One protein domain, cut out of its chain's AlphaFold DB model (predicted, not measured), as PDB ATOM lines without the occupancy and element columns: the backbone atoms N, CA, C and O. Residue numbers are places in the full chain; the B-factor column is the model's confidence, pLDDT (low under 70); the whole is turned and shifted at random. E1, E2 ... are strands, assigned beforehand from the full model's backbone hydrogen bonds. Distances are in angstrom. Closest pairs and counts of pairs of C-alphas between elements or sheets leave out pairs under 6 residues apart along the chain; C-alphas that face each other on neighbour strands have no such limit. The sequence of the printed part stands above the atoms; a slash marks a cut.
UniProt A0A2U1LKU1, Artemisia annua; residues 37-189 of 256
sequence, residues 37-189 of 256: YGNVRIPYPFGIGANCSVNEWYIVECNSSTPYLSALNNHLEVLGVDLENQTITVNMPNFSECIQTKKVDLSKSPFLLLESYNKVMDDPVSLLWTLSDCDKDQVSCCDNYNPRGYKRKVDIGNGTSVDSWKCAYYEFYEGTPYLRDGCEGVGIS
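AT A GLANCE: This is residues 37 to 189 of the 256 residues of a protein of Artemisia annua (UniProt A0A2U1LKU1). This domain has little regular structure: loops surround a twisted four-stranded sheet, with hairpin E1-E2 beside its E3 edge, hairpin E7-E8 beyond E6 and small hairpin E9-E10 far out; residues 96 to 101 stick out. The printed part has 153 residues, no named helix and ten strands, E1 to E10, holding 46 residues: all strand. It is compact, radius of gyration of the C-alphas 16.4 A, spans 59 by 40 by 29 A.

HOW THE PARTS SIT: The antiparallel sheet runs E3, residues 77 to 82, E4, 87 to 91, E6, 125 to 129, E5, 111 to 113. N 79 and O 89, N 88 and O 127, and N 112 and O 128 are within hydrogen-bond range, each 2.8 A. Hairpin E1, 59 to 63, and E2, 66 to 69, has N 61 and O 68 at 2.9 A; the closest C-alphas of E2 and E3, Tyr 68 and Glu 77, are 4.4 A apart. Hairpin E7, 150 to 155, and E8, 161 to 166, has N 152 and O 164 at 2.8 A; E8 and E6 are only just apart, closest 8.4 A. Hairpin E9, 173 to 175, and E10, 183 to 185, has N 174 and O 184 at 3.0 A.

IN THESE COORDINATES: E3 spans 15.0 A from C-alpha 77 at (101.098, 58.836, 118.153); E7 spans 16.2 A. E10 ends at C-alpha 185, (80.077, 71.858, 137.335).

THE WHOLE: The printed part has no cut. Links E4 to E5, E5 to E6 and E6 to E7 are long. pLDDT is under 70 at residues 94 to 103, 115 to 122, 144 to 148 and 185 to 189.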
ATOM      1  N   TYR A  37      89.742  63.343 118.253       91.69
ATOM      2  CA  TYR A  37      90.094  62.735 116.978       91.69
ATOM      3  C   TYR A  37      90.013  61.218 117.087       91.69
ATOM      4  O   TYR A  37      90.695  60.607 117.905       91.69
ATOM      5  N   GLY A  38      89.128  60.605 116.296       89.19
ATOM      6  CA  GLY A  38      88.749  59.210 116.507       89.19
ATOM      7  C   GLY A  38      88.212  59.011 117.926       89.19
ATOM      8  O   GLY A  38      87.253  59.673 118.319       89.19
ATOM      9  N   ASN A  39      88.871  58.140 118.690       90.81
ATOM     10  CA  ASN A  39      88.538  57.847 120.086       90.81
ATOM     11  C   ASN A  39      89.439  58.579 121.096       90.81
ATOM     12  O   ASN A  39      89.317  58.355 122.298       90.81
ATOM     13  N   VAL A  40      90.351  59.435 120.626       93.38
ATOM     14  CA  VAL A  40      91.316  60.141 121.475       93.38
ATOM     15  C   VAL A  40      90.814  61.554 121.742       93.38
ATOM     16  O   VAL A  40      90.553  62.321 120.812       93.38
ATOM     17  N   ARG A  41      90.686  61.912 123.021       95.19
ATOM     18  CA  ARG A  41      90.370  63.278 123.451       95.19
ATOM     19  C   ARG A  41      91.651  64.106 123.537       95.19
ATOM     20  O   ARG A  41      92.616  63.691 124.174       95.19
ATOM     21  N   ILE A  42      91.632  65.279 122.913       96.31
ATOM     22  CA  ILE A  42      92.725  66.249 122.821       96.31
ATOM     23  C   ILE A  42      92.267  67.559 123.484       96.31
ATOM     24  O   ILE A  42      91.728  68.443 122.814       96.31
ATOM     25  N   PRO A  43      92.411  67.674 124.814       95.81
ATOM     26  CA  PRO A  43      92.038  68.874 125.538       95.81
ATOM     27  C   PRO A  43      93.122  69.960 125.476       95.81
ATOM     28  O   PRO A  43      94.318  69.664 125.452       95.81
ATOM     29  N   TYR A  44      92.710  71.225 125.579       95.44
ATOM     30  CA  TYR A  44      93.616  72.358 125.772       95.44
ATOM     31  C   TYR A  44      94.446  72.149 127.056       95.44
ATOM     32  O   TYR A  44      93.859  71.768 128.076       95.44
ATOM     33  N   PRO A  45      95.783  72.353 127.053       95.75
ATOM     34  CA  PRO A  45      96.578  73.177 126.126       95.75
ATOM     35  C   PRO A  45      96.953  72.533 124.781       95.75
ATOM     36  O   PRO A  45      97.492  73.222 123.912       95.75
ATOM     37  N   PHE A  46      96.671  71.243 124.589       97.38
ATOM     38  CA  PHE A  46      96.829  70.590 123.292       97.38
ATOM     39  C   PHE A  46      95.683  70.961 122.356       97.38
ATOM     40  O   PHE A  46      94.577  71.281 122.792       97.38
ATOM     41  N   GLY A  47      95.933  70.906 121.053       96.44
ATOM     42  CA  GLY A  47      94.889  71.210 120.088       96.44
ATOM     43  C   GLY A  47      95.152  70.651 118.709       96.44
ATOM     44  O   GLY A  47      96.296  70.543 118.274       96.44
ATOM     45  N   ILE A  48      94.063  70.309 118.022       95.69
ATOM     46  CA  ILE A  48      94.104  69.816 116.650       95.69
ATOM     47  C   ILE A  48      94.318  71.015 115.719       95.69
ATOM     48  O   ILE A  48      93.385  71.766 115.432       95.69
ATOM     49  N   GLY A  49      95.560  71.197 115.274       94.12
ATOM     50  CA  GLY A  49      95.993  72.333 114.458       94.12
ATOM     51  C   GLY A  49      96.493  73.549 115.255       94.12
ATOM     52  O   GLY A  49      96.176  73.745 116.427       94.12
ATOM     53  N   ALA A  50      97.273  74.396 114.576       92.88
ATOM     54  CA  ALA A  50      98.060  75.476 115.185       92.88
ATOM     55  C   ALA A  50      97.254  76.516 115.981       92.88
ATOM     56  O   ALA A  50      97.724  77.029 116.987       92.88
ATOM     57  N   ASN A  51      96.022  76.817 115.565       94.94
ATOM     58  CA  ASN A  51      95.192  77.824 116.241       94.94
ATOM     59  C   ASN A  51      94.483  77.292 117.498       94.94
ATOM     60  O   ASN A  51      93.870  78.074 118.237       94.94
ATOM     61  N   CYS A  52      94.552  75.978 117.718       95.88
ATOM     62  CA  CYS A  52      93.821  75.264 118.756       95.88
ATOM     63  C   CYS A  52      94.692  74.854 119.946       95.88
ATOM     64  O   CYS A  52      94.137  74.471 120.974       95.88
ATOM     65  N   SER A  53      96.017  74.935 119.826       96.44
ATOM     66  CA  SER A  53      96.970  74.644 120.898       96.44
ATOM     67  C   SER A  53      97.484  75.922 121.570       96.44
ATOM     68  O   SER A  53      97.255  77.036 121.092       96.44
ATOM     69  N   VAL A  54      98.172  75.763 122.703       95.38
ATOM     70  CA  VAL A  54      98.835  76.874 123.406       95.38
ATOM     71  C   VAL A  54     100.067  77.389 122.650       95.38
ATOM     72  O   VAL A  54     100.329  78.587 122.620       95.38
ATOM     73  N   ASN A  55     100.830  76.486 122.029       94.75
ATOM     74  CA  ASN A  55     102.000  76.786 121.207       94.75
ATOM     75  C   ASN A  55     102.311  75.597 120.270       94.75
ATOM     76  O   ASN A  55     101.581  74.599 120.256       94.75
ATOM     77  N   GLU A  56     103.402  75.700 119.507       94.50
ATOM     78  CA  GLU A  56     103.816  74.724 118.488       94.50
ATOM     79  C   GLU A  56     104.090  73.308 119.025       94.50
ATOM     80  O   GLU A  56     103.770  72.327 118.355       94.50
ATOM     81  N   TRP A  57     104.600  73.167 120.253       94.88
ATOM     82  CA  TRP A  57     104.875  71.862 120.874       94.88
ATOM     83  C   TRP A  57     103.616  71.068 121.208       94.88
ATOM     84  O   TRP A  57     103.658  69.843 121.299       94.88
ATOM     85  N   TYR A  58     102.503  71.772 121.391       96.06
ATOM     86  CA  TYR A  58     101.217  71.215 121.799       96.06
ATOM     87  C   TYR A  58     100.258  71.038 120.612       96.06
ATOM     88  O   TYR A  58      99.081  70.714 120.803       96.06
ATOM     89  N   ILE A  59     100.744  71.257 119.384       96.25
ATOM     90  CA  ILE A  59      99.979  70.998 118.165       96.25
ATOM     91  C   ILE A  59      99.888  69.492 117.952       96.25
ATOM     92  O   ILE A  59     100.895  68.793 117.804       96.25
ATOM     93  N   VAL A  60      98.652  69.021 117.869       95.62
ATOM     94  CA  VAL A  60      98.326  67.684 117.405       95.62
ATOM     95  C   VAL A  60      97.927  67.781 115.940       95.62
ATOM     96  O   VAL A  60      96.975  68.476 115.580       95.62
ATOM     97  N   GLU A  61      98.663  67.085 115.087       93.81
ATOM     98  CA  GLU A  61      98.290  66.867 113.695       93.81
ATOM     99  C   GLU A  61      97.670  65.492 113.546       93.81
ATOM    100  O   GLU A  61      97.924  64.581 114.325       93.81
ATOM    101  N   CYS A  62      96.810  65.338 112.552       86.94
ATOM    102  CA  CYS A  62      96.122  64.083 112.330       86.94
ATOM    103  C   CYS A  62      96.416  63.602 110.921       86.94
ATOM    104  O   CYS A  62      96.183  64.328 109.953       86.94
ATOM    105  N   ASN A  63      96.900  62.368 110.810       84.50
ATOM    106  CA  ASN A  63      97.048  61.701 109.529       84.50
ATOM    107  C   ASN A  63      96.070  60.530 109.482       84.50
ATOM    108  O   ASN A  63      96.141  59.613 110.295       84.50
ATOM    109  N   SER A  64      95.144  60.558 108.525       82.81
ATOM    110  CA  SER A  64      94.077  59.560 108.400       82.81
ATOM    111  C   SER A  64      93.226  59.455 109.676       82.81
ATOM    112  O   SER A  64      92.362  60.302 109.879       82.81
ATOM    113  N   SER A  65      93.472  58.476 110.553       81.81
ATOM    114  CA  SER A  65      92.705  58.248 111.792       81.81
ATOM    115  C   SER A  65      93.550  58.342 113.067       81.81
ATOM    116  O   SER A  65      93.015  58.137 114.155       81.81
ATOM    117  N   THR A  66      94.838  58.661 112.949       88.69
ATOM    118  CA  THR A  66      95.786  58.658 114.067       88.69
ATOM    119  C   THR A  66      96.298  60.078 114.353       88.69
ATOM    120  O   THR A  66      96.740  60.776 113.431       88.69
ATOM    121  N   PRO A  67      96.192  60.553 115.608       94.25
ATOM    122  CA  PRO A  67      96.728  61.847 116.021       94.25
ATOM    123  C   PRO A  67      98.212  61.735 116.404       94.25
ATOM    124  O   PRO A  67      98.618  60.768 117.044       94.25
ATOM    125  N   TYR A  68      99.013  62.745 116.072       93.56
ATOM    126  CA  TYR A  68     100.452  62.801 116.335       93.56
ATOM    127  C   TYR A  68     100.882  64.164 116.878       93.56
ATOM    128  O   TYR A  68     100.284  65.189 116.550       93.56
ATOM    129  N   LEU A  69     101.958  64.191 117.668       92.56
ATOM    130  CA  LEU A  69     102.617  65.445 118.052       92.56
ATOM    131  C   LEU A  69     103.418  66.023 116.874       92.56
ATOM    132  O   LEU A  69     104.429  65.445 116.463       92.56
ATOM    133  N   SER A  70     102.999  67.195 116.385       90.31
ATOM    134  CA  SER A  70     103.584  67.842 115.197       90.31
ATOM    135  C   SER A  70     105.050  68.229 115.396       90.31
ATOM    136  O   SER A  70     105.909  67.874 114.585       90.31
ATOM    137  N   ALA A  71     105.383  68.830 116.543       88.19
ATOM    138  CA  ALA A  71     106.740  69.294 116.852       88.19
ATOM    139  C   ALA A  71     107.800  68.179 116.961       88.19
ATOM    140  O   ALA A  71     108.994  68.463 117.012       88.19
ATOM    141  N   LEU A  72     107.382  66.908 116.988       83.81
ATOM    142  CA  LEU A  72     108.264  65.737 117.000       83.81
ATOM    143  C   LEU A  72     108.200  64.984 115.665       83.81
ATOM    144  O   LEU A  72     108.258  63.753 115.622       83.81
ATOM    145  N   ASN A  73     108.057  65.740 114.573       82.12
ATOM    146  CA  ASN A  73     107.985  65.262 113.194       82.12
ATOM    147  C   ASN A  73     106.886  64.208 112.977       82.12
ATOM    148  O   ASN A  73     107.058  63.292 112.174       82.12
ATOM    149  N   ASN A  74     105.772  64.316 113.707       80.25
ATOM    150  CA  ASN A  74     104.667  63.358 113.667       80.25
ATOM    151  C   ASN A  74     105.083  61.902 113.970       80.25
ATOM    152  O   ASN A  74     104.454  60.960 113.494       80.25
ATOM    153  N   HIS A  75     106.146  61.692 114.754       80.94
ATOM    154  CA  HIS A  75     106.617  60.345 115.100       80.94
ATOM    155  C   HIS A  75     105.938  59.746 116.338       80.94
ATOM    156  O   HIS A  75     105.992  58.534 116.517       80.94
ATOM    157  N   LEU A  76     105.343  60.572 117.205       87.50
ATOM    158  CA  LEU A  76     104.689  60.115 118.432       87.50
ATOM    159  C   LEU A  76     103.175  60.160 118.264       87.50
ATOM    160  O   LEU A  76     102.598  61.247 118.201       87.50
ATOM    161  N   GLU A  77     102.555  58.985 118.184       92.00
ATOM    162  CA  GLU A  77     101.098  58.836 118.153       92.00
ATOM    163  C   GLU A  77     100.530  59.162 119.534       92.00
ATOM    164  O   GLU A  77     101.004  58.631 120.535       92.00
ATOM    165  N   VAL A  78      99.514  60.017 119.600       94.44
ATOM    166  CA  VAL A  78      98.857  60.400 120.852       94.44
ATOM    167  C   VAL A  78      97.742  59.412 121.169       94.44
ATOM    168  O   VAL A  78      96.814  59.232 120.387       94.44
ATOM    169  N   LEU A  79      97.798  58.811 122.351       94.31
ATOM    170  CA  LEU A  79      96.793  57.857 122.826       94.31
ATOM    171  C   LEU A  79      95.857  58.480 123.866       94.31
ATOM    172  O   LEU A  79      94.705  58.069 123.993       94.31
ATOM    173  N   GLY A  80      96.327  59.495 124.590       95.12
ATOM    174  CA  GLY A  80      95.516  60.226 125.556       95.12
ATOM    175  C   GLY A  80      96.294  61.325 126.267       95.12
ATOM    176  O   GLY A  80      97.523  61.310 126.309       95.12
ATOM    177  N   VAL A  81      95.559  62.281 126.830       95.81
ATOM    178  CA  VAL A  81      96.106  63.393 127.612       95.81
ATOM    179  C   VAL A  81      95.445  63.398 128.983       95.81
ATOM    180  O   VAL A  81      94.219  63.417 129.082       95.81
ATOM    181  N   ASP A  82      96.263  63.426 130.028       93.88
ATOM    182  CA  ASP A  82      95.838  63.535 131.418       93.88
ATOM    183  C   ASP A  82      96.247  64.911 131.964       93.88
ATOM    184  O   ASP A  82      97.427  65.237 132.147       93.88
ATOM    185  N   LEU A  83      95.237  65.749 132.197       92.88
ATOM    186  CA  LEU A  83      95.400  67.122 132.677       92.88
ATOM    187  C   LEU A  83      95.724  67.188 134.174       92.88
ATOM    188  O   LEU A  83      96.372  68.144 134.615       92.88
ATOM    189  N   GLU A  84      95.292  66.187 134.943       90.75
ATOM    190  CA  GLU A  84      95.519  66.105 136.382       90.75
ATOM    191  C   GLU A  84      96.976  65.741 136.660       90.75
ATOM    192  O   GLU A  84      97.654  66.431 137.425       90.75
ATOM    193  N   ASN A  85      97.500  64.717 135.992       90.81
ATOM    194  CA  ASN A  85      98.883  64.285 136.178       90.81
ATOM    195  C   ASN A  85      99.891  65.097 135.347       90.81
ATOM    196  O   ASN A  85     101.089  65.067 135.653       90.81
ATOM    197  N   GLN A  86      99.406  65.905 134.394       92.56
ATOM    198  CA  GLN A  86     100.193  66.593 133.360       92.56
ATOM    199  C   GLN A  86     100.990  65.620 132.496       92.56
ATOM    200  O   GLN A  86     102.160  65.846 132.189       92.56
ATOM    201  N   THR A  87     100.356  64.519 132.111       93.62
ATOM    202  CA  THR A  87     100.977  63.510 131.262       93.62
ATOM    203  C   THR A  87     100.275  63.419 129.917       93.62
ATOM    204  O   THR A  87      99.091  63.726 129.769       93.62
ATOM    205  N   ILE A  88     101.040  63.045 128.901       94.56
ATOM    206  CA  ILE A  88     100.546  62.655 127.590       94.56
ATOM    207  C   ILE A  88     101.032  61.239 127.326       94.56
ATOM    208  O   ILE A  88     102.224  60.950 127.427       94.56
ATOM    209  N   THR A  89     100.102  60.344 127.034       93.25
ATOM    210  CA  THR A  89     100.414  58.961 126.696       93.25
ATOM    211  C   THR A  89     100.572  58.857 125.191       93.25
ATOM    212  O   THR A  89      99.670  59.231 124.438       93.25
ATOM    213  N   VAL A  90     101.721  58.353 124.758       91.31
ATOM    214  CA  VAL A  90     102.095  58.231 123.355       91.31
ATOM    215  C   VAL A  90     102.539  56.820 123.014       91.31
ATOM    216  O   VAL A  90     103.120  56.121 123.847       91.31
ATOM    217  N   ASN A  91     102.314  56.411 121.774       88.06
ATOM    218  CA  ASN A  91     102.962  55.231 121.225       88.06
ATOM    219  C   ASN A  91     104.328  55.635 120.658       88.06
ATOM    220  O   ASN A  91     104.418  56.592 119.879       88.06
ATOM    221  N   MET A  92     105.395  54.942 121.060       77.12
ATOM    222  CA  MET A  92     106.706  55.161 120.449       77.12
ATOM    223  C   MET A  92     106.794  54.384 119.133       77.12
ATOM    224  O   MET A  92     106.302  53.261 119.050       77.12
ATOM    225  N   PRO A  93     107.432  54.948 118.097       74.00
ATOM    226  CA  PRO A  93     107.649  54.216 116.862       74.00
ATOM    227  C   PRO A  93     108.558  53.015 117.142       74.00
ATOM    228  O   PRO A  93     109.602  53.146 117.782       74.00
ATOM    229  N   ASN A  94     108.163  51.843 116.645       64.81
ATOM    230  CA  ASN A  94     108.948  50.623 116.774       64.81
ATOM    231  C   ASN A  94     110.191  50.740 115.871       64.81
ATOM    232  O   ASN A  94     110.103  50.679 114.642       64.81
ATOM    233  N   PHE A  95     111.353  50.993 116.475       60.06
ATOM    234  CA  PHE A  95     112.623  50.968 115.761       60.06
ATOM    235  C   PHE A  95     113.109  49.522 115.718       60.06
ATOM    236  O   PHE A  95     113.609  49.010 116.716       60.06
ATOM    237  N   SER A  96     113.001  48.873 114.556       52.62
ATOM    238  CA  SER A  96     113.684  47.600 114.325       52.62
ATOM    239  C   SER A  96     115.175  47.775 114.627       52.62
ATOM    240  O   SER A  96     115.805  48.691 114.084       52.62
ATOM    241  N   GLU A  97     115.722  46.926 115.498       57.66
ATOM    242  CA  GLU A  97     117.139  46.919 115.861       57.66
ATOM    243  C   GLU A  97     118.026  47.031 114.602       57.66
ATOM    244  O   GLU A  97     117.850  46.296 113.632       57.66
ATOM    245  N   CYS A  98     118.978  47.971 114.626       45.19
ATOM    246  CA  CYS A  98     120.000  48.214 113.596       45.19
ATOM    247  C   CYS A  98     119.583  48.932 112.293       45.19
ATOM    248  O   CYS A  98     119.999  48.543 111.206       45.19
ATOM    249  N   ILE A  99     118.937  50.096 112.388       50.50
ATOM    250  CA  ILE A  99     119.270  51.249 111.525       50.50
ATOM    251  C   ILE A  99     119.401  52.451 112.455       50.50
ATOM    252  O   ILE A  99     118.565  52.622 113.336       50.50
ATOM    253  N   GLN A 100     120.481  53.227 112.308       47.59
ATOM    254  CA  GLN A 100     120.849  54.348 113.180       47.59
ATOM    255  C   GLN A 100     119.625  55.083 113.731       47.59
ATOM    256  O   GLN A 100     118.853  55.709 113.006       47.59
ATOM    257  N   THR A 101     119.473  54.931 115.040       45.59
ATOM    258  CA  THR A 101     118.461  55.504 115.910       45.59
ATOM    259  C   THR A 101     118.113  56.937 115.511       45.59
ATOM    260  O   THR A 101     118.787  57.889 115.903       45.59
ATOM    261  N   LYS A 102     116.976  57.133 114.831       51.81
ATOM    262  CA  LYS A 102     116.240  58.398 114.959       51.81
ATOM    263  C   LYS A 102     115.605  58.426 116.349       51.81
ATOM    264  O   LYS A 102     114.393  58.355 116.492       51.81
ATOM    265  N   LYS A 103     116.446  58.476 117.385       59.81
ATOM    266  CA  LYS A 103     116.015  58.720 118.759       59.81
ATOM    267  C   LYS A 103     115.222  60.023 118.735       59.81
ATOM    268  O   LYS A 103     115.734  61.032 118.255       59.81
ATOM    269  N   VAL A 104     113.977  59.983 119.197       70.25
ATOM    270  CA  VAL A 104     113.190  61.204 119.368       70.25
ATOM    271  C   VAL A 104     113.931  62.061 120.392       70.25
ATOM    272  O   VAL A 104     114.099  61.653 121.543       70.25
ATOM    273  N   ASP A 105     114.466  63.195 119.946       71.75
ATOM    274  CA  ASP A 105     115.207  64.108 120.807       71.75
ATOM    275  C   ASP A 105     114.220  64.963 121.606       71.75
ATOM    276  O   ASP A 105     113.637  65.919 121.099       71.75
ATOM    277  N   LEU A 106     114.017  64.579 122.865       81.00
ATOM    278  CA  LEU A 106     113.167  65.300 123.807       81.00
ATOM    279  C   LEU A 106     113.928  66.406 124.552       81.00
ATOM    280  O   LEU A 106     113.298  67.180 125.268       81.00
ATOM    281  N   SER A 107     115.254  66.526 124.390       74.69
ATOM    282  CA  SER A 107     116.096  67.391 125.232       74.69
ATOM    283  C   SER A 107     115.782  68.885 125.122       74.69
ATOM    284  O   SER A 107     116.127  69.641 126.025       74.69
ATOM    285  N   LYS A 108     115.139  69.321 124.034       81.00
ATOM    286  CA  LYS A 108     114.681  70.711 123.837       81.00
ATOM    287  C   LYS A 108     113.161  70.860 123.891       81.00
ATOM    288  O   LYS A 108     112.652  71.955 123.670       81.00
ATOM    289  N   SER A 109     112.451  69.764 124.135       87.44
ATOM    290  CA  SER A 109     110.995  69.734 124.174       87.44
ATOM    291  C   SER A 109     110.478  70.015 125.590       87.44
ATOM    292  O   SER A 109     111.195  69.771 126.562       87.44
ATOM    293  N   PRO A 110     109.218  70.457 125.743       90.50
ATOM    294  CA  PRO A 110     108.568  70.558 127.049       90.50
ATOM    295  C   PRO A 110     108.153  69.191 127.627       90.50
ATOM    296  O   PRO A 110     107.453  69.161 128.642       90.50
ATOM    297  N   PHE A 111     108.537  68.078 126.988       91.00
ATOM    298  CA  PHE A 111     108.178  66.714 127.371       91.00
ATOM    299  C   PHE A 111     109.335  66.005 128.080       91.00
ATOM    300  O   PHE A 111     110.465  65.991 127.596       91.00
ATOM    301  N   LEU A 112     109.034  65.352 129.200       87.31
ATOM    302  CA  LEU A 112     109.982  64.599 130.014       87.31
ATOM    303  C   LEU A 112     109.557  63.135 130.081       87.31
ATOM    304  O   LEU A 112     108.387  62.820 130.304       87.31
ATOM    305  N   LEU A 113     110.513  62.231 129.897       82.81
ATOM    306  CA  LEU A 113     110.260  60.803 130.014       82.81
ATOM    307  C   LEU A 113     110.069  60.443 131.492       82.81
ATOM    308  O   LEU A 113     110.983  60.613 132.294       82.81
ATOM    309  N   LEU A 114     108.897  59.917 131.848       73.06
ATOM    310  CA  LEU A 114     108.725  59.222 133.121       73.06
ATOM    311  C   LEU A 114     109.333  57.824 132.948       73.06
ATOM    312  O   LEU A 114     108.716  56.948 132.341       73.06
ATOM    313  N   GLU A 115     110.576  57.632 133.393       69.06
ATOM    314  CA  GLU A 115     111.254  56.338 133.288       69.06
ATOM    315  C   GLU A 115     110.474  55.252 134.047       69.06
ATOM    316  O   GLU A 115     110.381  55.252 135.274       69.06
ATOM    317  N   SER A 116     109.929  54.290 133.303       56.97
ATOM    318  CA  SER A 116     109.538  52.986 133.832       56.97
ATOM    319  C   SER A 116     110.660  52.009 133.500       56.97
ATOM    320  O   SER A 116     110.844  51.640 132.342       56.97
ATOM    321  N   TYR A 117     111.419  51.589 134.512       47.97
ATOM    322  CA  TYR A 117     112.570  50.687 134.363       47.97
ATOM    323  C   TYR A 117     112.217  49.254 133.897       47.97
ATOM    324  O   TYR A 117     113.116  48.433 133.763       47.97
ATOM    325  N   ASN A 118     110.945  48.939 133.614       50.78
ATOM    326  CA  ASN A 118     110.481  47.584 133.265       50.78
ATOM    327  C   ASN A 118     109.585  47.536 132.022       50.78
ATOM    328  O   ASN A 118     108.690  46.696 131.928       50.78
ATOM    329  N   LYS A 119     109.754  48.471 131.094       55.62
ATOM    330  CA  LYS A 119     108.780  48.645 130.029       55.62
ATOM    331  C   LYS A 119     109.133  47.877 128.755       55.62
ATOM    332  O   LYS A 119     110.246  48.009 128.247       55.62
ATOM    333  N   VAL A 120     108.183  47.094 128.242       59.25
ATOM    334  CA  VAL A 120     108.318  46.386 126.962       59.25
ATOM    335  C   VAL A 120     108.317  47.420 125.832       59.25
ATOM    336  O   VAL A 120     107.604  48.419 125.906       59.25
ATOM    337  N   MET A 121     109.125  47.197 124.791       57.16
ATOM    338  CA  MET A 121     109.288  48.111 123.645       57.16
ATOM    339  C   MET A 121     107.965  48.529 122.971       57.16
ATOM    340  O   MET A 121     107.909  49.610 122.397       57.16
ATOM    341  N   ASP A 122     106.906  47.719 123.080       65.75
ATOM    342  CA  ASP A 122     105.592  47.970 122.466       65.75
ATOM    343  C   ASP A 122     104.570  48.660 123.396       65.75
ATOM    344  O   ASP A 122     103.438  48.924 122.990       65.75
ATOM    345  N   ASP A 123     104.925  48.960 124.648       78.38
ATOM    346  CA  ASP A 123     103.977  49.547 125.599       78.38
ATOM    347  C   ASP A 123     103.861  51.089 125.433       78.38
ATOM    348  O   ASP A 123     104.876  51.788 125.308       78.38
ATOM    349  N   PRO A 124     102.655  51.684 125.560       85.38
ATOM    350  CA  PRO A 124     102.416  53.138 125.543       85.38
ATOM    351  C   PRO A 124     103.166  53.941 126.610       85.38
ATOM    352  O   PRO A 124     103.116  53.620 127.800       85.38
ATOM    353  N   VAL A 125     103.925  54.972 126.222       86.31
ATOM    354  CA  VAL A 125     104.787  55.797 127.098       86.31
ATOM    355  C   VAL A 125     104.051  57.025 127.587       86.31
ATOM    356  O   VAL A 125     103.549  57.797 126.787       86.31
ATOM    357  N   SER A 126     104.053  57.250 128.897       89.06
ATOM    358  CA  SER A 126     103.607  58.517 129.466       89.06
ATOM    359  C   SER A 126     104.776  59.492 129.531       89.06
ATOM    360  O   SER A 126     105.785  59.230 130.188       89.06
ATOM    361  N   LEU A 127     104.636  60.619 128.844       90.44
ATOM    362  CA  LEU A 127     105.545  61.754 128.924       90.44
ATOM    363  C   LEU A 127     104.909  62.818 129.812       90.44
ATOM    364  O   LEU A 127     103.739  63.151 129.638       90.44
ATOM    365  N   LEU A 128     105.664  63.362 130.756       91.75
ATOM    366  CA  LEU A 128     105.240  64.522 131.528       91.75
ATOM    367  C   LEU A 128     105.417  65.771 130.659       91.75
ATOM    368  O   LEU A 128     106.498  65.972 130.116       91.75
ATOM    369  N   TRP A 129     104.397  66.611 130.524       93.88
ATOM    370  CA  TRP A 129     104.500  67.877 129.789       93.88
ATOM    371  C   TRP A 129     104.574  69.073 130.740       93.88
ATOM    372  O   TRP A 129     104.086  69.034 131.872       93.88
ATOM    373  N   THR A 130     105.217  70.149 130.283       93.56
ATOM    374  CA  THR A 130     105.498  71.334 131.100       93.56
ATOM    375  C   THR A 130     105.090  72.630 130.412       93.56
ATOM    376  O   THR A 130     105.390  72.852 129.240       93.56
ATOM    377  N   LEU A 131     104.416  73.512 131.149       93.50
ATOM    378  CA  LEU A 131     104.063  74.849 130.670       93.50
ATOM    379  C   LEU A 131     105.032  75.866 131.259       93.50
ATOM    380  O   LEU A 131     105.150  75.981 132.482       93.50
ATOM    381  N   SER A 132     105.722  76.590 130.389       90.81
ATOM    382  CA  SER A 132     106.687  77.606 130.793       90.81
ATOM    383  C   SER A 132     105.995  78.894 131.249       90.81
ATOM    384  O   SER A 132     104.799  79.101 131.030       90.81
ATOM    385  N   ASP A 133     106.763  79.814 131.836       87.62
ATOM    386  CA  ASP A 133     106.258  81.148 132.176       87.62
ATOM    387  C   ASP A 133     105.778  81.935 130.939       87.62
ATOM    388  O   ASP A 133     104.890  82.772 131.073       87.62
ATOM    389  N   CYS A 134     106.300  81.643 129.742       86.62
ATOM    390  CA  CYS A 134     105.860  82.267 128.489       86.62
ATOM    391  C   CYS A 134     104.484  81.762 128.022       86.62
ATOM    392  O   CYS A 134     103.755  82.485 127.349       86.62
ATOM    393  N   ASP A 135     104.118  80.529 128.380       89.69
ATOM    394  CA  ASP A 135     102.838  79.922 127.990       89.69
ATOM    395  C   ASP A 135     101.685  80.395 128.878       89.69
ATOM    396  O   ASP A 135     100.518  80.346 128.489       89.69
ATOM    397  N   LYS A 136     102.015  80.881 130.079       83.69
ATOM    398  CA  LYS A 136     101.059  81.333 131.088       83.69
ATOM    399  C   LYS A 136     100.071  82.369 130.554       83.69
ATOM    400  O   LYS A 136      98.895  82.291 130.891       83.69
ATOM    401  N   ASP A 137     100.521  83.313 129.731       85.44
ATOM    402  CA  ASP A 137      99.664  84.390 129.219       85.44
ATOM    403  C   ASP A 137      98.632  83.892 128.190       85.44
ATOM    404  O   ASP A 137      97.618  84.550 127.956       85.44
ATOM    405  N   GLN A 138      98.850  82.708 127.610       87.56
ATOM    406  CA  GLN A 138      97.914  82.062 126.684       87.56
ATOM    407  C   GLN A 138      96.944  81.097 127.380       87.56
ATOM    408  O   GLN A 138      96.049  80.535 126.744       87.56
ATOM    409  N   VAL A 139      97.103  80.882 128.684       88.38
ATOM    410  CA  VAL A 139      96.351  79.890 129.450       88.38
ATOM    411  C   VAL A 139      95.529  80.594 130.519       88.38
ATOM    412  O   VAL A 139      96.038  81.384 131.308       88.38
ATOM    413  N   SER A 140      94.232  80.303 130.571       88.31
ATOM    414  CA  SER A 140      93.316  80.913 131.539       88.31
ATOM    415  C   SER A 140      92.663  79.826 132.369       88.31
ATOM    416  O   SER A 140      91.887  79.048 131.831       88.31
ATOM    417  N   CYS A 141      92.952  79.775 133.671       89.62
ATOM    418  CA  CYS A 141      92.321  78.778 134.526       89.62
ATOM    419  C   CYS A 141      90.829  79.089 134.737       89.62
ATOM    420  O   CYS A 141      90.460  80.252 134.899       89.62
ATOM    421  N   CYS A 142      89.990  78.055 134.789       84.94
ATOM    422  CA  CYS A 142      88.535  78.171 134.972       84.94
ATOM    423  C   CYS A 142      88.079  78.577 136.393       84.94
ATOM    424  O   CYS A 142      86.885  78.664 136.668       84.94
ATOM    425  N   ASP A 143      89.012  78.759 137.330       73.06
ATOM    426  CA  ASP A 143      88.700  78.870 138.753       73.06
ATOM    427  C   ASP A 143      88.090  80.239 139.115       73.06
ATOM    428  O   ASP A 143      88.666  81.297 138.846       73.06
ATOM    429  N   ASN A 144      86.930  80.206 139.776       59.00
ATOM    430  CA  ASN A 144      86.227  81.388 140.278       59.00
ATOM    431  C   ASN A 144      86.871  81.973 141.549       59.00
ATOM    432  O   ASN A 144      86.631  83.143 141.857       59.00
ATOM    433  N   TYR A 145      87.675  81.194 142.287       56.34
ATOM    434  CA  TYR A 145      88.251  81.610 143.574       56.34
ATOM    435  C   TYR A 145      89.745  81.949 143.503       56.34
ATOM    436  O   TYR A 145      90.200  82.810 144.259       56.34
ATOM    437  N   ASN A 146      90.508  81.334 142.593       53.09
ATOM    438  CA  ASN A 146      91.925  81.648 142.394       53.09
ATOM    439  C   ASN A 146      92.325  81.643 140.900       53.09
ATOM    440  O   ASN A 146      92.816  80.645 140.372       53.09
ATOM    441  N   PRO A 147      92.180  82.777 140.193       58.34
ATOM    442  CA  PRO A 147      92.195  82.836 138.727       58.34
ATOM    443  C   PRO A 147      93.582  82.684 138.072       58.34
ATOM    444  O   PRO A 147      93.750  83.036 136.906       58.34
ATOM    445  N   ARG A 148      94.615  82.231 138.795       69.88
ATOM    446  CA  ARG A 148      96.004  82.275 138.308       69.88
ATOM    447  C   ARG A 148      96.794  80.987 138.496       69.88
ATOM    448  O   ARG A 148      97.996  81.118 138.580       69.88
ATOM    449  N   GLY A 149      96.204  79.792 138.564       81.25
ATOM    450  CA  GLY A 149      96.983  78.536 138.616       81.25
ATOM    451  C   GLY A 149      98.090  78.511 139.691       81.25
ATOM    452  O   GLY A 149      98.106  79.319 140.621       81.25
ATOM    453  N   TYR A 150      99.024  77.569 139.600       88.00
ATOM    454  CA  TYR A 150     100.210  77.518 140.460       88.00
ATOM    455  C   TYR A 150     101.418  76.935 139.719       88.00
ATOM    456  O   TYR A 150     101.278  76.248 138.708       88.00
ATOM    457  N   LYS A 151     102.620  77.208 140.239       90.62
ATOM    458  CA  LYS A 151     103.868  76.607 139.752       90.62
ATOM    459  C   LYS A 151     104.110  75.277 140.459       90.62
ATOM    460  O   LYS A 151     104.216  75.230 141.685       90.62
ATOM    461  N   ARG A 152     104.199  74.198 139.687       90.62
ATOM    462  CA  ARG A 152     104.588  72.860 140.135       90.62
ATOM    463  C   ARG A 152     106.066  72.652 139.832       90.62
ATOM    464  O   ARG A 152     106.467  72.759 138.680       90.62
ATOM    465  N   LYS A 153     106.856  72.283 140.839       90.81
ATOM    466  CA  LYS A 153     108.234  71.828 140.620       90.81
ATOM    467  C   LYS A 153     108.233  70.434 140.006       90.81
ATOM    468  O   LYS A 153     107.594  69.525 140.535       90.81
ATOM    469  N   VAL A 154     108.948  70.292 138.904       88.94
ATOM    470  CA  VAL A 154     109.085  69.066 138.124       88.94
ATOM    471  C   VAL A 154     110.560  68.693 138.072       88.94
ATOM    472  O   VAL A 154     111.381  69.508 137.664       88.94
ATOM    473  N   ASP A 155     110.894  67.476 138.497       85.69
ATOM    474  CA  ASP A 155     112.246  66.929 138.377       85.69
ATOM    475  C   ASP A 155     112.513  66.497 136.928       85.69
ATOM    476  O   ASP A 155     111.681  65.827 136.315       85.69
ATOM    477  N   ILE A 156     113.660  66.904 136.377       80.62
ATOM    478  CA  ILE A 156     114.072  66.582 135.002       80.62
ATOM    479  C   ILE A 156     115.002  65.352 134.965       80.62
ATOM    480  O   ILE A 156     115.457  64.939 133.902       80.62
ATOM    481  N   GLY A 157     115.321  64.750 136.115       74.44
ATOM    482  CA  GLY A 157     116.143  63.537 136.186       74.44
ATOM    483  C   GLY A 157     117.650  63.775 136.016       74.44
ATOM    484  O   GLY A 157     118.426  62.826 136.027       74.44
ATOM    485  N   ASN A 158     118.098  65.032 135.908       77.62
ATOM    486  CA  ASN A 158     119.521  65.410 135.901       77.62
ATOM    487  C   ASN A 158     119.994  66.018 137.242       77.62
ATOM    488  O   ASN A 158     121.062  66.627 137.298       77.62
ATOM    489  N   GLY A 159     119.179  65.909 138.298       76.38
ATOM    490  CA  GLY A 159     119.418  66.550 139.595       76.38
ATOM    491  C   GLY A 159     118.966  68.014 139.685       76.38
ATOM    492  O   GLY A 159     119.256  68.676 140.681       76.38
ATOM    493  N   THR A 160     118.258  68.533 138.676       83.88
ATOM    494  CA  THR A 160     117.626  69.863 138.690       83.88
ATOM    495  C   THR A 160     116.112  69.766 138.511       83.88
ATOM    496  O   THR A 160     115.589  68.786 137.982       83.88
ATOM    497  N   SER A 161     115.393  70.798 138.960       87.94
ATOM    498  CA  SER A 161     113.940  70.898 138.804       87.94
ATOM    499  C   SER A 161     113.555  72.175 138.069       87.94
ATOM    500  O   SER A 161     114.186  73.216 138.265       87.94
ATOM    501  N   VAL A 162     112.487  72.110 137.279       88.50
ATOM    502  CA  VAL A 162     111.864  73.269 136.626       88.50
ATOM    503  C   VAL A 162     110.484  73.543 137.190       88.50
ATOM    504  O   VAL A 162     109.769  72.631 137.599       88.50
ATOM    505  N   ASP A 163     110.105  74.813 137.194       90.19
ATOM    506  CA  ASP A 163     108.739  75.213 137.490       90.19
ATOM    507  C   ASP A 163     107.878  75.051 136.230       90.19
ATOM    508  O   ASP A 163     108.163  75.646 135.193       90.19
ATOM    509  N   SER A 164     106.812  74.264 136.339       92.12
ATOM    510  CA  SER A 164     105.782  74.083 135.318       92.12
ATOM    511  C   SER A 164     104.470  74.697 135.789       92.12
ATOM    512  O   SER A 164     104.052  74.503 136.933       92.12
ATOM    513  N   TRP A 165     103.796  75.437 134.918       91.62
ATOM    514  CA  TRP A 165     102.493  76.011 135.217       91.62
ATOM    515  C   TRP A 165     101.388  74.952 135.227       91.62
ATOM    516  O   TRP A 165     101.329  74.085 134.353       91.62
ATOM    517  N   LYS A 166     100.485  75.027 136.209       91.69
ATOM    518  CA  LYS A 166      99.371  74.088 136.363       91.69
ATOM    519  C   LYS A 166      98.104  74.799 136.831       91.69
ATOM    520  O   LYS A 166      98.142  75.585 137.777       91.69
ATOM    521  N   CYS A 167      96.971  74.497 136.200       90.56
ATOM    522  CA  CYS A 167      95.657  74.868 136.726       90.56
ATOM    523  C   CYS A 167      95.167  73.785 137.698       90.56
ATOM    524  O   CYS A 167      95.486  72.605 137.541       90.56
ATOM    525  N   ALA A 168      94.416  74.185 138.726       86.94
ATOM    526  CA  ALA A 168      93.828  73.233 139.659       86.94
ATOM    527  C   ALA A 168      92.781  72.372 138.942       86.94
ATOM    528  O   ALA A 168      91.969  72.882 138.174       86.94
ATOM    529  N   TYR A 169      92.831  71.068 139.197       81.88
ATOM    530  CA  TYR A 169      91.836  70.109 138.742       81.88
ATOM    531  C   TYR A 169      90.955  69.740 139.937       81.88
ATOM    532  O   TYR A 169      91.478  69.544 141.036       81.88
ATOM    533  N   TYR A 170      89.641  69.667 139.736       77.25
ATOM    534  CA  TYR A 170      88.701  69.244 140.772       77.25
ATOM    535  C   TYR A 170      87.796  68.148 140.216       77.25
ATOM    536  O   TYR A 170      87.240  68.302 139.134       77.25
ATOM    537  N   GLU A 171      87.605  67.077 140.986       73.81
ATOM    538  CA  GLU A 171      86.873  65.873 140.554       73.81
ATOM    539  C   GLU A 171      85.407  66.119 140.155       73.81
ATOM    540  O   GLU A 171      84.814  65.313 139.449       73.81
ATOM    541  N   PHE A 172      84.801  67.216 140.610       74.06
ATOM    542  CA  PHE A 172      83.393  67.547 140.362       74.06
ATOM    543  C   PHE A 172      83.164  68.451 139.140       74.06
ATOM    544  O   PHE A 172      82.021  68.844 138.883       74.06
ATOM    545  N   TYR A 173      84.228  68.790 138.404       77.19
ATOM    546  CA  TYR A 173      84.149  69.519 137.142       77.19
ATOM    547  C   TYR A 173      84.509  68.606 135.974       77.19
ATOM    548  O   TYR A 173      85.510  67.895 136.019       77.19
ATOM    549  N   GLU A 174      83.723  68.676 134.903       86.62
ATOM    550  CA  GLU A 174      84.117  68.126 133.607       86.62
ATOM    551  C   GLU A 174      84.703  69.232 132.717       86.62
ATOM    552  O   GLU A 174      84.331  70.403 132.833       86.62
ATOM    553  N   GLY A 175      85.605  68.855 131.805       89.12
ATOM    554  CA  GLY A 175      86.230  69.759 130.833       89.12
ATOM    555  C   GLY A 175      87.717  70.013 131.080       89.12
ATOM    556  O   GLY A 175      88.386  69.242 131.771       89.12
ATOM    557  N   THR A 176      88.270  71.066 130.469       91.19
ATOM    558  CA  THR A 176      89.670  71.456 130.703       91.19
ATOM    559  C   THR A 176      89.781  72.578 131.742       91.19
ATOM    560  O   THR A 176      89.163  73.631 131.586       91.19
ATOM    561  N   PRO A 177      90.639  72.447 132.771       91.50
ATOM    562  CA  PRO A 177      90.884  73.536 133.705       91.50
ATOM    563  C   PRO A 177      91.710  74.674 133.103       91.50
ATOM    564  O   PRO A 177      91.875  75.692 133.765       91.50
ATOM    565  N   TYR A 178      92.234  74.521 131.881       91.88
ATOM    566  CA  TYR A 178      93.129  75.474 131.215       91.88
ATOM    567  C   TYR A 178      92.404  76.489 130.311       91.88
ATOM    568  O   TYR A 178      93.061  77.296 129.645       91.88
ATOM    569  N   LEU A 179      91.066  76.464 130.292       91.06
ATOM    570  CA  LEU A 179      90.216  77.472 129.656       91.06
ATOM    571  C   LEU A 179      89.295  78.125 130.686       91.06
ATOM    572  O   LEU A 179      88.788  77.459 131.584       91.06
ATOM    573  N   ARG A 180      89.012  79.421 130.511       87.31
ATOM    574  CA  ARG A 180      88.158  80.192 131.428       87.31
ATOM    575  C   ARG A 180      86.759  79.587 131.579       87.31
ATOM    576  O   ARG A 180      86.284  79.429 132.694       87.31
ATOM    577  N   ASP A 181      86.163  79.195 130.459       85.56
ATOM    578  CA  ASP A 181      84.848  78.545 130.388       85.56
ATOM    579  C   ASP A 181      84.989  77.020 130.191       85.56
ATOM    580  O   ASP A 181      84.125  76.360 129.613       85.56
ATOM    581  N   GLY A 182      86.140  76.476 130.602       86.50
ATOM    582  CA  GLY A 182      86.513  75.080 130.412       86.50
ATOM    583  C   GLY A 182      85.957  74.129 131.462       86.50
ATOM    584  O   GLY A 182      85.789  72.956 131.161       86.50
ATOM    585  N   CYS A 183      85.648  74.615 132.667       86.56
ATOM    586  CA  CYS A 183      85.119  73.787 133.749       86.56
ATOM    587  C   CYS A 183      83.609  73.927 133.854       86.56
ATOM    588  O   CYS A 183      83.098  75.004 134.170       86.56
ATOM    589  N   GLU A 184      82.908  72.816 133.665       81.81
ATOM    590  CA  GLU A 184      81.474  72.736 133.890       81.81
ATOM    591  C   GLU A 184      81.180  71.915 135.143       81.81
ATOM    592  O   GLU A 184      81.645  70.788 135.298       81.81
ATOM    593  N   GLY A 185      80.440  72.510 136.081       66.69
ATOM    594  CA  GLY A 185      80.077  71.858 137.335       66.69
ATOM    595  C   GLY A 185      78.769  71.103 137.228       66.69
ATOM    596  O   GLY A 185      77.787  71.623 136.696       66.69
ATOM    597  N   VAL A 186      78.712  69.929 137.856       60.69
ATOM    598  CA  VAL A 186      77.438  69.275 138.169       60.69
ATOM    599  C   VAL A 186      76.761  70.081 139.277       60.69
ATOM    600  O   VAL A 186      76.909  69.814 140.470       60.69
ATOM    601  N   GLY A 187      76.049  71.141 138.899       58.97
ATOM    602  CA  GLY A 187      75.243  71.895 139.847       58.97
ATOM    603  C   GLY A 187      74.188  70.972 140.453       58.97
ATOM    604  O   GLY A 187      73.453  70.305 139.723       58.97
ATOM    605  N   ILE A 188      74.059  70.956 141.784       56.91
ATOM    606  CA  ILE A 188      72.827  70.470 142.417       56.91
ATOM    607  C   ILE A 188      71.728  71.354 141.840       56.91
ATOM    608  O   ILE A 188      71.658  72.541 142.163       56.91
ATOM    609  N   SER A 189      70.948  70.811 140.905       64.56
ATOM    610  CA  SER A 189      70.003  71.625 140.149       64.56
ATOM    611  C   SER A 189      69.115  72.397 141.126       64.56
ATOM    612  O   SER A 189      68.718  71.870 142.168       64.56
TER     613      SER A 189